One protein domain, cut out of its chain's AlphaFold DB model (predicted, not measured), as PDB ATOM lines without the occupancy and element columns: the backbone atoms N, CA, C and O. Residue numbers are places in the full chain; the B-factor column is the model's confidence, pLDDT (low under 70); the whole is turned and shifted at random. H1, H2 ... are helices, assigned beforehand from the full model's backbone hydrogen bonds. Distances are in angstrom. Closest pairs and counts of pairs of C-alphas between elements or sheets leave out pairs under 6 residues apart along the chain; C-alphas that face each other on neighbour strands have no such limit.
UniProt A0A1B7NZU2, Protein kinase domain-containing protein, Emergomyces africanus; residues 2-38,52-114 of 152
ATOM      1  N   GLN A   2     -36.901  -6.351 -19.704       69.88
ATOM      2  CA  GLN A   2     -35.501  -6.608 -19.337       69.88
ATOM      3  C   GLN A   2     -35.411  -6.918 -17.840       69.88
ATOM      4  O   GLN A   2     -36.192  -6.344 -17.076       69.88
ATOM      5  N   PRO A   3     -34.504  -7.813 -17.425       75.00
ATOM      6  CA  PRO A   3     -34.283  -8.059 -16.014       75.00
ATOM      7  C   PRO A   3     -33.674  -6.798 -15.366       75.00
ATOM      8  O   PRO A   3     -32.961  -6.046 -16.043       75.00
ATOM      9  N   PRO A   4     -33.984  -6.508 -14.093       76.94
ATOM     10  CA  PRO A   4     -33.620  -5.243 -13.455       76.94
ATOM     11  C   PRO A   4     -32.108  -4.979 -13.465       76.94
ATOM     12  O   PRO A   4     -31.690  -3.846 -13.699       76.94
ATOM     13  N   GLU A   5     -31.281  -6.015 -13.315       74.19
ATOM     14  CA  GLU A   5     -29.818  -5.934 -13.334       74.19
ATOM     15  C   GLU A   5     -29.247  -5.433 -14.667       74.19
ATOM     16  O   GLU A   5     -28.237  -4.736 -14.663       74.19
ATOM     17  N   ALA A   6     -29.926  -5.664 -15.798       71.56
ATOM     18  CA  ALA A   6     -29.470  -5.176 -17.106       71.56
ATOM     19  C   ALA A   6     -29.448  -3.639 -17.185       71.56
ATOM     20  O   ALA A   6     -28.776  -3.061 -18.040       71.56
ATOM     21  N   ARG A   7     -30.182  -2.965 -16.289       66.75
ATOM     22  CA  ARG A   7     -30.178  -1.506 -16.159       66.75
ATOM     23  C   ARG A   7     -29.065  -0.998 -15.242       66.75
ATOM     24  O   ARG A   7     -28.578   0.109 -15.462       66.75
ATOM     25  N   PHE A   8     -28.705  -1.764 -14.214       64.31
ATOM     26  CA  PHE A   8     -27.750  -1.346 -13.186       64.31
ATOM     27  C   PHE A   8     -26.310  -1.760 -13.518       64.31
ATOM     28  O   PHE A   8     -25.385  -1.023 -13.190       64.31
ATOM     29  N   GLU A   9     -26.122  -2.864 -14.244       62.06
ATOM     30  CA  GLU A   9     -24.811  -3.388 -14.639       62.06
ATOM     31  C   GLU A   9     -24.768  -3.763 -16.135       62.06
ATOM     32  O   GLU A   9     -24.636  -4.930 -16.499       62.06
ATOM     33  N   PRO A  10     -24.842  -2.780 -17.051       61.81
ATOM     34  CA  PRO A  10     -24.955  -3.033 -18.493       61.81
ATOM     35  C   PRO A  10     -23.719  -3.696 -19.133       61.81
ATOM     36  O   PRO A  10     -23.780  -4.102 -20.290       61.81
ATOM     37  N   GLN A  11     -22.597  -3.776 -18.410       58.91
ATOM     38  CA  GLN A  11     -21.329  -4.361 -18.871       58.91
ATOM     39  C   GLN A  11     -21.108  -5.789 -18.332       58.91
ATOM     40  O   GLN A  11     -20.147  -6.449 -18.729       58.91
ATOM     41  N   ALA A  12     -21.951  -6.256 -17.402       62.38
ATOM     42  CA  ALA A  12     -21.836  -7.591 -16.837       62.38
ATOM     43  C   ALA A  12     -22.356  -8.634 -17.846       62.38
ATOM     44  O   ALA A  12     -23.396  -8.416 -18.477       62.38
ATOM     45  N   PRO A  13     -21.657  -9.768 -18.033       64.62
ATOM     46  CA  PRO A  13     -22.156 -10.840 -18.882       64.62
ATOM     47  C   PRO A  13     -23.492 -11.360 -18.339       64.62
ATOM     48  O   PRO A  13     -23.652 -11.519 -17.128       64.62
ATOM     49  N   LEU A  14     -24.447 -11.617 -19.243       65.06
ATOM     50  CA  LEU A  14     -25.777 -12.130 -18.903       65.06
ATOM     51  C   LEU A  14     -25.648 -13.358 -17.996       65.06
ATOM     52  O   LEU A  14     -25.028 -14.358 -18.363       65.06
ATOM     53  N   SER A  15     -26.199 -13.245 -16.790       77.56
ATOM     54  CA  SER A  15     -26.149 -14.296 -15.786       77.56
ATOM     55  C   SER A  15     -27.318 -15.258 -15.963       77.56
ATOM     56  O   SER A  15     -28.359 -14.922 -16.524       77.56
ATOM     57  N   PHE A  16     -27.175 -16.455 -15.407       83.62
ATOM     58  CA  PHE A  16     -28.243 -17.449 -15.370       83.62
ATOM     59  C   PHE A  16     -29.564 -16.887 -14.795       83.62
ATOM     60  O   PHE A  16     -30.650 -17.215 -15.267       83.62
ATOM     61  N   SER A  17     -29.489 -15.987 -13.813       83.62
ATOM     62  CA  SER A  17     -30.655 -15.335 -13.206       83.62
ATOM     63  C   SER A  17     -31.427 -14.435 -14.187       83.62
ATOM     64  O   SER A  17     -32.640 -14.271 -14.028       83.62
ATOM     65  N   ALA A  18     -30.771 -13.887 -15.216       85.69
ATOM     66  CA  ALA A  18     -31.417 -13.113 -16.279       85.69
ATOM     67  C   ALA A  18     -32.257 -14.005 -17.214       85.69
ATOM     68  O   ALA A  18     -33.346 -13.604 -17.647       85.69
ATOM     69  N   ASP A  19     -31.798 -15.232 -17.480       88.12
ATOM     70  CA  ASP A  19     -32.555 -16.223 -18.256       88.12
ATOM     71  C   ASP A  19     -33.816 -16.661 -17.507       88.12
ATOM     72  O   ASP A  19     -34.878 -16.784 -18.111       88.12
ATOM     73  N   ILE A  20     -33.734 -16.830 -16.182       89.62
ATOM     74  CA  ILE A  20     -34.895 -17.162 -15.341       89.62
ATOM     75  C   ILE A  20     -35.956 -16.063 -15.378       89.62
ATOM     76  O   ILE A  20     -37.146 -16.355 -15.531       89.62
ATOM     77  N   TRP A  21     -35.533 -14.801 -15.294       87.62
ATOM     78  CA  TRP A  21     -36.439 -13.667 -15.455       87.62
ATOM     79  C   TRP A  21     -37.106 -13.693 -16.833       87.62
ATOM     80  O   TRP A  21     -38.328 -13.608 -16.945       87.62
ATOM     81  N   SER A  22     -36.309 -13.865 -17.889       85.81
ATOM     82  CA  SER A  22     -36.802 -13.909 -19.268       85.81
ATOM     83  C   SER A  22     -37.791 -15.059 -19.472       85.81
ATOM     84  O   SER A  22     -38.877 -14.841 -20.008       85.81
ATOM     85  N   LEU A  23     -37.486 -16.247 -18.943       89.06
ATOM     86  CA  LEU A  23     -38.362 -17.415 -18.968       89.06
ATOM     87  C   LEU A  23     -39.711 -17.128 -18.302       89.06
ATOM     88  O   LEU A  23     -40.749 -17.465 -18.866       89.06
ATOM     89  N   SER A  24     -39.706 -16.458 -17.147       87.25
ATOM     90  CA  SER A  24     -40.931 -16.036 -16.458       87.25
ATOM     91  C   SER A  24     -41.809 -15.170 -17.363       87.25
ATOM     92  O   SER A  24     -43.007 -15.409 -17.520       87.25
ATOM     93  N   THR A  25     -41.196 -14.192 -18.036       84.50
ATOM     94  CA  THR A  25     -41.926 -13.305 -18.950       84.50
ATOM     95  C   THR A  25     -42.489 -14.054 -20.153       84.50
ATOM     96  O   THR A  25     -43.626 -13.803 -20.541       84.50
ATOM     97  N   THR A  26     -41.750 -15.025 -20.694       87.94
ATOM     98  CA  THR A  26     -42.226 -15.871 -21.792       87.94
ATOM     99  C   THR A  26     -43.394 -16.755 -21.364       87.94
ATOM    100  O   THR A  26     -44.375 -16.852 -22.097       87.94
ATOM    101  N   ILE A  27     -43.339 -17.363 -20.173       87.44
ATOM    102  CA  ILE A  27     -44.465 -18.135 -19.625       87.44
ATOM    103  C   ILE A  27     -45.701 -17.241 -19.542       87.44
ATOM    104  O   ILE A  27     -46.759 -17.610 -20.048       87.44
ATOM    105  N   TRP A  28     -45.565 -16.037 -18.984       82.75
ATOM    106  CA  TRP A  28     -46.677 -15.095 -18.885       82.75
ATOM    107  C   TRP A  28     -47.284 -14.735 -20.248       82.75
ATOM    108  O   TRP A  28     -48.502 -14.728 -20.403       82.75
ATOM    109  N   GLU A  29     -46.441 -14.470 -21.250       80.00
ATOM    110  CA  GLU A  29     -46.871 -14.146 -22.615       80.00
ATOM    111  C   GLU A  29     -47.593 -15.309 -23.314       80.00
ATOM    112  O   GLU A  29     -48.485 -15.072 -24.132       80.00
ATOM    113  N   ILE A  30     -47.225 -16.555 -22.997       83.69
ATOM    114  CA  ILE A  30     -47.898 -17.757 -23.504       83.69
ATOM    115  C   ILE A  30     -49.253 -17.944 -22.815       83.69
ATOM    116  O   ILE A  30     -50.245 -18.253 -23.476       83.69
ATOM    117  N   LEU A  31     -49.306 -17.769 -21.490       81.12
ATOM    118  CA  LEU A  31     -50.522 -17.988 -20.704       81.12
ATOM    119  C   LEU A  31     -51.593 -16.935 -20.991       81.12
ATOM    120  O   LEU A  31     -52.763 -17.282 -21.181       81.12
ATOM    121  N   GLY A  32     -51.178 -15.672 -21.040       68.25
ATOM    122  CA  GLY A  32     -51.981 -14.543 -21.480       68.25
ATOM    123  C   GLY A  32     -51.527 -14.131 -22.866       68.25
ATOM    124  O   GLY A  32     -50.722 -13.208 -22.990       68.25
ATOM    125  N   ILE A  33     -52.018 -14.822 -23.903       52.22
ATOM    126  CA  ILE A  33     -51.771 -14.462 -25.304       52.22
ATOM    127  C   ILE A  33     -52.041 -12.967 -25.454       52.22
ATOM    128  O   ILE A  33     -53.189 -12.535 -25.419       52.22
ATOM    129  N   LYS A  34     -50.945 -12.202 -25.570       50.84
ATOM    130  CA  LYS A  34     -50.839 -10.795 -25.964       50.84
ATOM    131  C   LYS A  34     -52.208 -10.109 -26.011       50.84
ATOM    132  O   LYS A  34     -52.845 -10.105 -27.062       50.84
ATOM    133  N   ALA A  35     -52.607  -9.470 -24.909       43.88
ATOM    134  CA  ALA A  35     -53.762  -8.568 -24.816       43.88
ATOM    135  C   ALA A  35     -53.599  -7.300 -25.696       43.88
ATOM    136  O   ALA A  35     -53.859  -6.171 -25.285       43.88
ATOM    137  N   GLY A  36     -53.108  -7.448 -26.928       40.81
ATOM    138  CA  GLY A  36     -53.281  -6.461 -27.972       40.81
ATOM    139  C   GLY A  36     -54.733  -6.537 -28.414       40.81
ATOM    140  O   GLY A  36     -55.098  -7.489 -29.089       40.81
ATOM    141  N   HIS A  37     -55.508  -5.519 -28.040       42.50
ATOM    142  CA  HIS A  37     -56.945  -5.325 -28.280       42.50
ATOM    143  C   HIS A  37     -57.897  -5.870 -27.212       42.50
ATOM    144  O   HIS A  37     -58.803  -6.641 -27.512       42.50
ATOM    145  N   PHE A  38     -57.803  -5.346 -25.989       38.81
ATOM    146  CA  PHE A  38     -59.000  -5.192 -25.162       38.81
ATOM    147  C   PHE A  38     -59.210  -3.729 -24.789       38.81
ATOM    148  O   PHE A  38     -58.344  -3.085 -24.205       38.81
ATOM    149  N   SER A  52     -43.733  -4.276  -3.199       35.28
ATOM    150  CA  SER A  52     -42.349  -4.607  -3.625       35.28
ATOM    151  C   SER A  52     -42.107  -5.287  -4.971       35.28
ATOM    152  O   SER A  52     -40.967  -5.645  -5.247       35.28
ATOM    153  N   ILE A  53     -43.078  -5.409  -5.877       42.03
ATOM    154  CA  ILE A  53     -42.738  -5.796  -7.257       42.03
ATOM    155  C   ILE A  53     -43.481  -4.880  -8.225       42.03
ATOM    156  O   ILE A  53     -44.533  -5.220  -8.755       42.03
ATOM    157  N   ARG A  54     -42.933  -3.677  -8.437       43.62
ATOM    158  CA  ARG A  54     -43.367  -2.791  -9.526       43.62
ATOM    159  C   ARG A  54     -43.032  -3.463 -10.861       43.62
ATOM    160  O   ARG A  54     -41.895  -3.411 -11.318       43.62
ATOM    161  N   MET A  55     -44.022  -4.108 -11.469       41.38
ATOM    162  CA  MET A  55     -43.943  -4.656 -12.821       41.38
ATOM    163  C   MET A  55     -44.419  -3.591 -13.812       41.38
ATOM    164  O   MET A  55     -45.617  -3.360 -13.946       41.38
ATOM    165  N   ASP A  56     -43.493  -2.935 -14.518       44.66
ATOM    166  CA  ASP A  56     -43.810  -2.013 -15.620       44.66
ATOM    167  C   ASP A  56     -44.364  -2.801 -16.826       44.66
ATOM    168  O   ASP A  56     -43.676  -3.044 -17.822       44.66
ATOM    169  N   PHE A  57     -45.634  -3.209 -16.764       44.84
ATOM    170  CA  PHE A  57     -46.288  -4.036 -17.783       44.84
ATOM    171  C   PHE A  57     -46.729  -3.243 -19.031       44.84
ATOM    172  O   PHE A  57     -47.765  -3.541 -19.615       44.84
ATOM    173  N   ARG A  58     -45.899  -2.287 -19.500       47.75
ATOM    174  CA  ARG A  58     -46.061  -1.419 -20.698       47.75
ATOM    175  C   ARG A  58     -46.708  -0.056 -20.399       47.75
ATOM    176  O   ARG A  58     -47.846   0.040 -19.962       47.75
ATOM    177  N   LYS A  59     -45.993   1.015 -20.772       39.69
ATOM    178  CA  LYS A  59     -46.332   2.451 -20.624       39.69
ATOM    179  C   LYS A  59     -47.668   2.929 -21.243       39.69
ATOM    180  O   LYS A  59     -47.882   4.129 -21.312       39.69
ATOM    181  N   ASN A  60     -48.548   2.044 -21.717       40.06
ATOM    182  CA  ASN A  60     -49.751   2.414 -22.474       40.06
ATOM    183  C   ASN A  60     -51.065   1.837 -21.931       40.06
ATOM    184  O   ASN A  60     -52.101   2.042 -22.554       40.06
ATOM    185  N   THR A  61     -51.036   1.134 -20.796       45.84
ATOM    186  CA  THR A  61     -52.249   0.564 -20.184       45.84
ATOM    187  C   THR A  61     -52.785   1.425 -19.039       45.84
ATOM    188  O   THR A  61     -53.796   1.072 -18.443       45.84
ATOM    189  N   GLY A  62     -52.173   2.576 -18.721       44.38
ATOM    190  CA  GLY A  62     -52.636   3.453 -17.625       44.38
ATOM    191  C   GLY A  62     -52.746   2.740 -16.267       44.38
ATOM    192  O   GLY A  62     -53.374   3.249 -15.350       44.38
ATOM    193  N   MET A  63     -52.155   1.548 -16.169       51.22
ATOM    194  CA  MET A  63     -52.333   0.576 -15.102       51.22
ATOM    195  C   MET A  63     -51.040   0.563 -14.297       51.22
ATOM    196  O   MET A  63     -50.262  -0.386 -14.315       51.22
ATOM    197  N   CYS A  64     -50.749   1.718 -13.714       45.91
ATOM    198  CA  CYS A  64     -49.694   1.875 -12.732       45.91
ATOM    199  C   CYS A  64     -50.341   1.508 -11.390       45.91
ATOM    200  O   CYS A  64     -51.335   2.137 -11.051       45.91
ATOM    201  N   ASP A  65     -49.813   0.500 -10.690       53.62
ATOM    202  CA  ASP A  65     -50.151   0.089  -9.305       53.62
ATOM    203  C   ASP A  65     -50.935  -1.230  -9.091       53.62
ATOM    204  O   ASP A  65     -51.311  -1.510  -7.958       53.62
ATOM    205  N   LEU A  66     -51.099  -2.104 -10.094       60.12
ATOM    206  CA  LEU A  66     -51.668  -3.447  -9.850       60.12
ATOM    207  C   LEU A  66     -50.626  -4.473  -9.369       60.12
ATOM    208  O   LEU A  66     -49.488  -4.512  -9.851       60.12
ATOM    209  N   SER A  67     -51.042  -5.342  -8.448       72.75
ATOM    210  CA  SER A  67     -50.303  -6.524  -7.989       72.75
ATOM    211  C   SER A  67     -50.225  -7.611  -9.070       72.75
ATOM    212  O   SER A  67     -51.011  -7.639 -10.014       72.75
ATOM    213  N   ILE A  68     -49.287  -8.558  -8.930       77.06
ATOM    214  CA  ILE A  68     -49.171  -9.690  -9.868       77.06
ATOM    215  C   ILE A  68     -50.466 -10.513  -9.954       77.06
ATOM    216  O   ILE A  68     -50.784 -11.027 -11.022       77.06
ATOM    217  N   ASP A  69     -51.217 -10.608  -8.854       82.31
ATOM    218  CA  ASP A  69     -52.489 -11.328  -8.792       82.31
ATOM    219  C   ASP A  69     -53.558 -10.631  -9.635       82.31
ATOM    220  O   ASP A  69     -54.229 -11.267 -10.440       82.31
ATOM    221  N   GLU A  70     -53.668  -9.309  -9.520       77.50
ATOM    222  CA  GLU A  70     -54.633  -8.527 -10.296       77.50
ATOM    223  C   GLU A  70     -54.274  -8.512 -11.783       77.50
ATOM    224  O   GLU A  70     -55.145  -8.674 -12.635       77.50
ATOM    225  N   VAL A  71     -52.986  -8.388 -12.123       76.88
ATOM    226  CA  VAL A  71     -52.549  -8.466 -13.528       76.88
ATOM    227  C   VAL A  71     -52.801  -9.867 -14.097       76.88
ATOM    228  O   VAL A  71     -53.122  -9.987 -15.281       76.88
ATOM    229  N   PHE A  72     -52.691 -10.924 -13.284       84.00
ATOM    230  CA  PHE A  72     -53.062 -12.279 -13.699       84.00
ATOM    231  C   PHE A  72     -54.560 -12.393 -13.964       84.00
ATOM    232  O   PHE A  72     -54.965 -12.874 -15.022       84.00
ATOM    233  N   GLU A  73     -55.380 -11.928 -13.026       84.06
ATOM    234  CA  GLU A  73     -56.831 -12.017 -13.128       84.06
ATOM    235  C   GLU A  73     -57.341 -11.243 -14.353       84.06
ATOM    236  O   GLU A  73     -58.030 -11.798 -15.212       84.06
ATOM    237  N   GLU A  74     -56.924  -9.985 -14.502       76.12
ATOM    238  CA  GLU A  74     -57.329  -9.130 -15.620       76.12
ATOM    239  C   GLU A  74     -56.751  -9.600 -16.962       76.12
ATOM    240  O   GLU A  74     -57.445  -9.616 -17.982       76.12
ATOM    241  N   GLY A  75     -55.467  -9.965 -16.984       73.50
ATOM    242  CA  GLY A  75     -54.727 -10.229 -18.218       73.50
ATOM    243  C   GLY A  75     -54.823 -11.667 -18.725       73.50
ATOM    244  O   GLY A  75     -54.762 -11.889 -19.936       73.50
ATOM    245  N   VAL A  76     -54.965 -12.639 -17.825       82.31
ATOM    246  CA  VAL A  76     -54.944 -14.074 -18.141       82.31
ATOM    247  C   VAL A  76     -56.311 -14.694 -17.886       82.31
ATOM    248  O   VAL A  76     -56.918 -15.209 -18.825       82.31
ATOM    249  N   GLN A  77     -56.825 -14.622 -16.658       84.94
ATOM    250  CA  GLN A  77     -58.041 -15.347 -16.277       84.94
ATOM    251  C   GLN A  77     -59.266 -14.842 -17.051       84.94
ATOM    252  O   GLN A  77     -59.902 -15.613 -17.778       84.94
ATOM    253  N   LYS A  78     -59.534 -13.528 -17.017       83.06
ATOM    254  CA  LYS A  78     -60.639 -12.912 -17.772       83.06
ATOM    255  C   LYS A  78     -60.506 -13.106 -19.279       83.06
ATOM    256  O   LYS A  78     -61.504 -13.346 -19.965       83.06
ATOM    257  N   TYR A  79     -59.283 -13.026 -19.811       79.88
ATOM    258  CA  TYR A  79     -59.031 -13.277 -21.230       79.88
ATOM    259  C   TYR A  79     -59.444 -14.703 -21.616       79.88
ATOM    260  O   TYR A  79     -60.233 -14.897 -22.546       79.88
ATOM    261  N   ARG A  80     -58.967 -15.709 -20.879       83.75
ATOM    262  CA  ARG A  80     -59.244 -17.118 -21.186       83.75
ATOM    263  C   ARG A  80     -60.714 -17.477 -20.978       83.75
ATOM    264  O   ARG A  80     -61.266 -18.199 -21.812       83.75
ATOM    265  N   GLN A  81     -61.373 -16.902 -19.970       84.56
ATOM    266  CA  GLN A  81     -62.822 -17.019 -19.775       84.56
ATOM    267  C   GLN A  81     -63.601 -16.438 -20.961       84.56
ATOM    268  O   GLN A  81     -64.445 -17.124 -21.542       84.56
ATOM    269  N   LYS A  82     -63.286 -15.205 -21.391       81.88
ATOM    270  CA  LYS A  82     -63.969 -14.576 -22.535       81.88
ATOM    271  C   LYS A  82     -63.775 -15.362 -23.831       81.88
ATOM    272  O   LYS A  82     -64.718 -15.493 -24.612       81.88
ATOM    273  N   HIS A  83     -62.582 -15.902 -24.056       79.50
ATOM    274  CA  HIS A  83     -62.279 -16.699 -25.244       79.50
ATOM    275  C   HIS A  83     -62.617 -18.192 -25.093       79.50
ATOM    276  O   HIS A  83     -62.396 -18.954 -26.033       79.50
ATOM    277  N   ARG A  84     -63.197 -18.607 -23.956       80.88
ATOM    278  CA  ARG A  84     -63.597 -19.992 -23.647       80.88
ATOM    279  C   ARG A  84     -62.461 -21.011 -23.820       80.88
ATOM    280  O   ARG A  84     -62.695 -22.137 -24.248       80.88
ATOM    281  N   VAL A  85     -61.237 -20.624 -23.457       80.69
ATOM    282  CA  VAL A  85     -60.017 -21.462 -23.537       80.69
ATOM    283  C   VAL A  85     -59.752 -22.198 -22.206       80.69
ATOM    284  O   VAL A  85     -58.654 -22.682 -21.939       80.69
ATOM    285  N   GLY A  86     -60.770 -22.282 -21.346       83.25
ATOM    286  CA  GLY A  86     -60.660 -22.791 -19.979       83.25
ATOM    287  C   GLY A  86     -60.190 -21.724 -18.992       83.25
ATOM    288  O   GLY A  86     -59.848 -20.609 -19.376       83.25
ATOM    289  N   GLU A  87     -60.180 -22.066 -17.713       87.06
ATOM    290  CA  GLU A  87     -59.816 -21.161 -16.628       87.06
ATOM    291  C   GLU A  87     -58.882 -21.873 -15.651       87.06
ATOM    292  O   GLU A  87     -58.934 -23.100 -15.538       87.06
ATOM    293  N   PHE A  88     -58.009 -21.117 -14.987       88.88
ATOM    294  CA  PHE A  88     -57.153 -21.675 -13.947       88.88
ATOM    295  C   PHE A  88     -57.968 -21.854 -12.674       88.88
ATOM    296  O   PHE A  88     -58.673 -20.936 -12.250       88.88
ATOM    297  N   ASP A  89     -57.863 -23.024 -12.046       91.25
ATOM    298  CA  ASP A  89     -58.451 -23.213 -10.727       91.25
ATOM    299  C   ASP A  89     -57.677 -22.403  -9.668       91.25
ATOM    300  O   ASP A  89     -56.557 -21.933  -9.895       91.25
ATOM    301  N   GLN A  90     -58.271 -22.216  -8.489       91.25
ATOM    302  CA  GLN A  90     -57.656 -21.403  -7.438       91.25
ATOM    303  C   GLN A  90     -56.306 -21.970  -6.964       91.25
ATOM    304  O   GLN A  90     -55.383 -21.208  -6.686       91.25
ATOM    305  N   LYS A  91     -56.163 -23.299  -6.875       94.50
ATOM    306  CA  LYS A  91     -54.920 -23.943  -6.420       94.50
ATOM    307  C   LYS A  91     -53.833 -23.825  -7.478       94.50
ATOM    308  O   LYS A  91     -52.685 -23.552  -7.137       94.50
ATOM    309  N   GLU A  92     -54.198 -24.009  -8.740       93.38
ATOM    310  CA  GLU A  92     -53.296 -23.823  -9.869       93.38
ATOM    311  C   GLU A  92     -52.810 -22.377  -9.946       93.38
ATOM    312  O   GLU A  92     -51.607 -22.140 -10.038       93.38
ATOM    313  N   THR A  93     -53.733 -21.420  -9.818       91.81
ATOM    314  CA  THR A  93     -53.437 -19.983  -9.807       91.81
ATOM    315  C   THR A  93     -52.455 -19.628  -8.696       91.81
ATOM    316  O   THR A  93     -51.434 -18.996  -8.957       91.81
ATOM    317  N   ILE A  94     -52.704 -20.083  -7.463       93.00
ATOM    318  CA  ILE A  94     -51.794 -19.839  -6.334       93.00
ATOM    319  C   ILE A  94     -50.407 -20.419  -6.628       93.00
ATOM    320  O   ILE A  94     -49.409 -19.706  -6.515       93.00
ATOM    321  N   ALA A  95     -50.336 -21.682  -7.060       94.19
ATOM    322  CA  ALA A  95     -49.067 -22.354  -7.320       94.19
ATOM    323  C   ALA A  95     -48.272 -21.689  -8.462       94.19
ATOM    324  O   ALA A  95     -47.044 -21.576  -8.382       94.19
ATOM    325  N   LEU A  96     -48.959 -21.216  -9.505       91.88
ATOM    326  CA  LEU A  96     -48.358 -20.462 -10.602       91.88
ATOM    327  C   LEU A  96     -47.823 -19.114 -10.114       91.88
ATOM    328  O   LEU A  96     -46.666 -18.784 -10.365       91.88
ATOM    329  N   LEU A  97     -48.636 -18.332  -9.402       90.19
ATOM    330  CA  LEU A  97     -48.247 -16.994  -8.956       90.19
ATOM    331  C   LEU A  97     -47.116 -17.040  -7.928       90.19
ATOM    332  O   LEU A  97     -46.225 -16.191  -7.954       90.19
ATOM    333  N   GLU A  98     -47.081 -18.049  -7.060       91.56
ATOM    334  CA  GLU A  98     -45.932 -18.306  -6.189       91.56
ATOM    335  C   GLU A  98     -44.641 -18.571  -6.974       91.56
ATOM    336  O   GLU A  98     -43.585 -18.037  -6.620       91.56
ATOM    337  N   LEU A  99     -44.706 -19.366  -8.047       91.81
ATOM    338  CA  LEU A  99     -43.555 -19.617  -8.913       91.81
ATOM    339  C   LEU A  99     -43.110 -18.338  -9.638       91.81
ATOM    340  O   LEU A  99     -41.925 -18.000  -9.619       91.81
ATOM    341  N   MET A 100     -44.059 -17.598 -10.209       89.06
ATOM    342  CA  MET A 100     -43.800 -16.358 -10.942       89.06
ATOM    343  C   MET A 100     -43.137 -15.297 -10.057       89.06
ATOM    344  O   MET A 100     -42.160 -14.677 -10.476       89.06
ATOM    345  N   ARG A 101     -43.594 -15.128  -8.809       87.19
ATOM    346  CA  ARG A 101     -42.964 -14.209  -7.842       87.19
ATOM    347  C   ARG A 101     -41.504 -14.567  -7.561       87.19
ATOM    348  O   ARG A 101     -40.673 -13.670  -7.491       87.19
ATOM    349  N   LYS A 102     -41.178 -15.859  -7.443       88.50
ATOM    350  CA  LYS A 102     -39.796 -16.325  -7.219       88.50
ATOM    351  C   LYS A 102     -38.912 -16.102  -8.443       88.50
ATOM    352  O   LYS A 102     -37.792 -15.621  -8.316       88.50
ATOM    353  N   MET A 103     -39.408 -16.429  -9.637       89.31
ATOM    354  CA  MET A 103     -38.654 -16.234 -10.883       89.31
ATOM    355  C   MET A 103     -38.427 -14.753 -11.206       89.31
ATOM    356  O   MET A 103     -37.443 -14.407 -11.856       89.31
ATOM    357  N   MET A 104     -39.318 -13.885 -10.729       82.88
ATOM    358  CA  MET A 104     -39.253 -12.438 -10.908       82.88
ATOM    359  C   MET A 104     -38.819 -11.682  -9.648       82.88
ATOM    360  O   MET A 104     -39.179 -10.516  -9.464       82.88
ATOM    361  N   ALA A 105     -38.041 -12.324  -8.775       84.00
ATOM    362  CA  ALA A 105     -37.414 -11.627  -7.663       84.00
ATOM    363  C   ALA A 105     -36.483 -10.523  -8.193       84.00
ATOM    364  O   ALA A 105     -35.776 -10.707  -9.191       84.00
ATOM    365  N   PHE A 106     -36.496  -9.360  -7.540       81.00
ATOM    366  CA  PHE A 106     -35.676  -8.224  -7.960       81.00
ATOM    367  C   PHE A 106     -34.187  -8.572  -7.872       81.00
ATOM    368  O   PHE A 106     -33.458  -8.375  -8.846       81.00
ATOM    369  N   GLN A 107     -33.769  -9.157  -6.747       78.06
ATOM    370  CA  GLN A 107     -32.396  -9.599  -6.541       78.06
ATOM    371  C   GLN A 107     -32.123 -10.881  -7.342       78.06
ATOM    372  O   GLN A 107     -32.878 -11.851  -7.216       78.06
ATOM    373  N   PRO A 108     -31.071 -10.922  -8.176       81.44
ATOM    374  CA  PRO A 108     -30.753 -12.100  -8.977       81.44
ATOM    375  C   PRO A 108     -30.351 -13.320  -8.135       81.44
ATOM    376  O   PRO A 108     -30.527 -14.443  -8.609       81.44
ATOM    377  N   GLU A 109     -29.860 -13.133  -6.908       83.38
ATOM    378  CA  GLU A 109     -29.474 -14.200  -5.972       83.38
ATOM    379  C   GLU A 109     -30.681 -14.906  -5.345       83.38
ATOM    380  O   GLU A 109     -30.591 -16.068  -4.956       83.38
ATOM    381  N   GLU A 110     -31.817 -14.215  -5.254       85.50
ATOM    382  CA  GLU A 110     -33.068 -14.775  -4.736       85.50
ATOM    383  C   GLU A 110     -33.811 -15.599  -5.798       85.50
ATOM    384  O   GLU A 110     -34.770 -16.312  -5.481       85.50
ATOM    385  N   ARG A 111     -33.386 -15.513  -7.067       88.69
ATOM    386  CA  ARG A 111     -34.038 -16.226  -8.166       88.69
ATOM    387  C   ARG A 111     -33.684 -17.713  -8.131       88.69
ATOM    388  O   ARG A 111     -32.516 -18.074  -7.981       88.69
ATOM    389  N   PRO A 112     -34.676 -18.597  -8.327       91.25
ATOM    390  CA  PRO A 112     -34.459 -20.033  -8.286       91.25
ATOM    391  C   PRO A 112     -33.650 -20.511  -9.489       91.25
ATOM    392  O   PRO A 112     -33.744 -19.976 -10.594       91.25
ATOM    393  N   THR A 113     -32.921 -21.606  -9.304       90.75
ATOM    394  CA  THR A 113     -32.265 -22.301 -10.412       90.75
ATOM    395  C   THR A 113     -33.271 -23.056 -11.291       90.75
ATOM    396  O   THR A 113     -34.354 -23.422 -10.840       90.75
ATOM    397  N   VAL A 114     -32.908 -23.412 -12.531       87.81
ATOM    398  CA  VAL A 114     -33.752 -24.255 -13.421       87.81
ATOM    399  C   VAL A 114     -34.139 -25.561 -12.727       87.81
ATOM    400  O   VAL A 114     -35.285 -25.992 -12.800       87.81
TER     401      VAL A 114
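What this domain is: This is residues 2 to 38 and 52 to 114 of the 152 residues of the protein "Protein kinase domain-containing protein" of Emergomyces africanus (UniProt A0A1B7NZU2). The longest helix, H2, runs side by side with H4, opposite ways, touching over a short part; H3 lies past the end of H2, and little H1 near its start. Residues 7 to 13 stick out. The printed part has 100 residues, 49 in four named helices, H1 to H4, with no named strand: all helix, compact, radius of gyration of the C-alphas 14.5 A, spans 44 by 30 by 22 A.

How they stand to each other: Start at H2, residues 16 to 31; its Trp 21 touches Met 103 of H4, residues 90 to 103, closest C-alphas 5.7 A, at a shallow tilt of 32 degrees. H3, residues 68 to 82, only just touches H4, with 3 C-alpha pairs within 8 A, the closest Asp 69 and Leu 97, 7.1 A. Every O i to N i+4 pair is within hydrogen-bond range in H2 and H4, 9 of 11 in H3.

Where its parts are: Find C-alpha 16 at (-28.243, -17.449, -15.370); H2 runs 22.9 A. H4 ends at (-38.654, -16.234, -10.883). H1 is residues 5 to 8.

The domain as a whole: Residues 39 to 51 are cut out, a 27.2 A gap between C-alphas. Confidence is low at residues 52 to 66, among others.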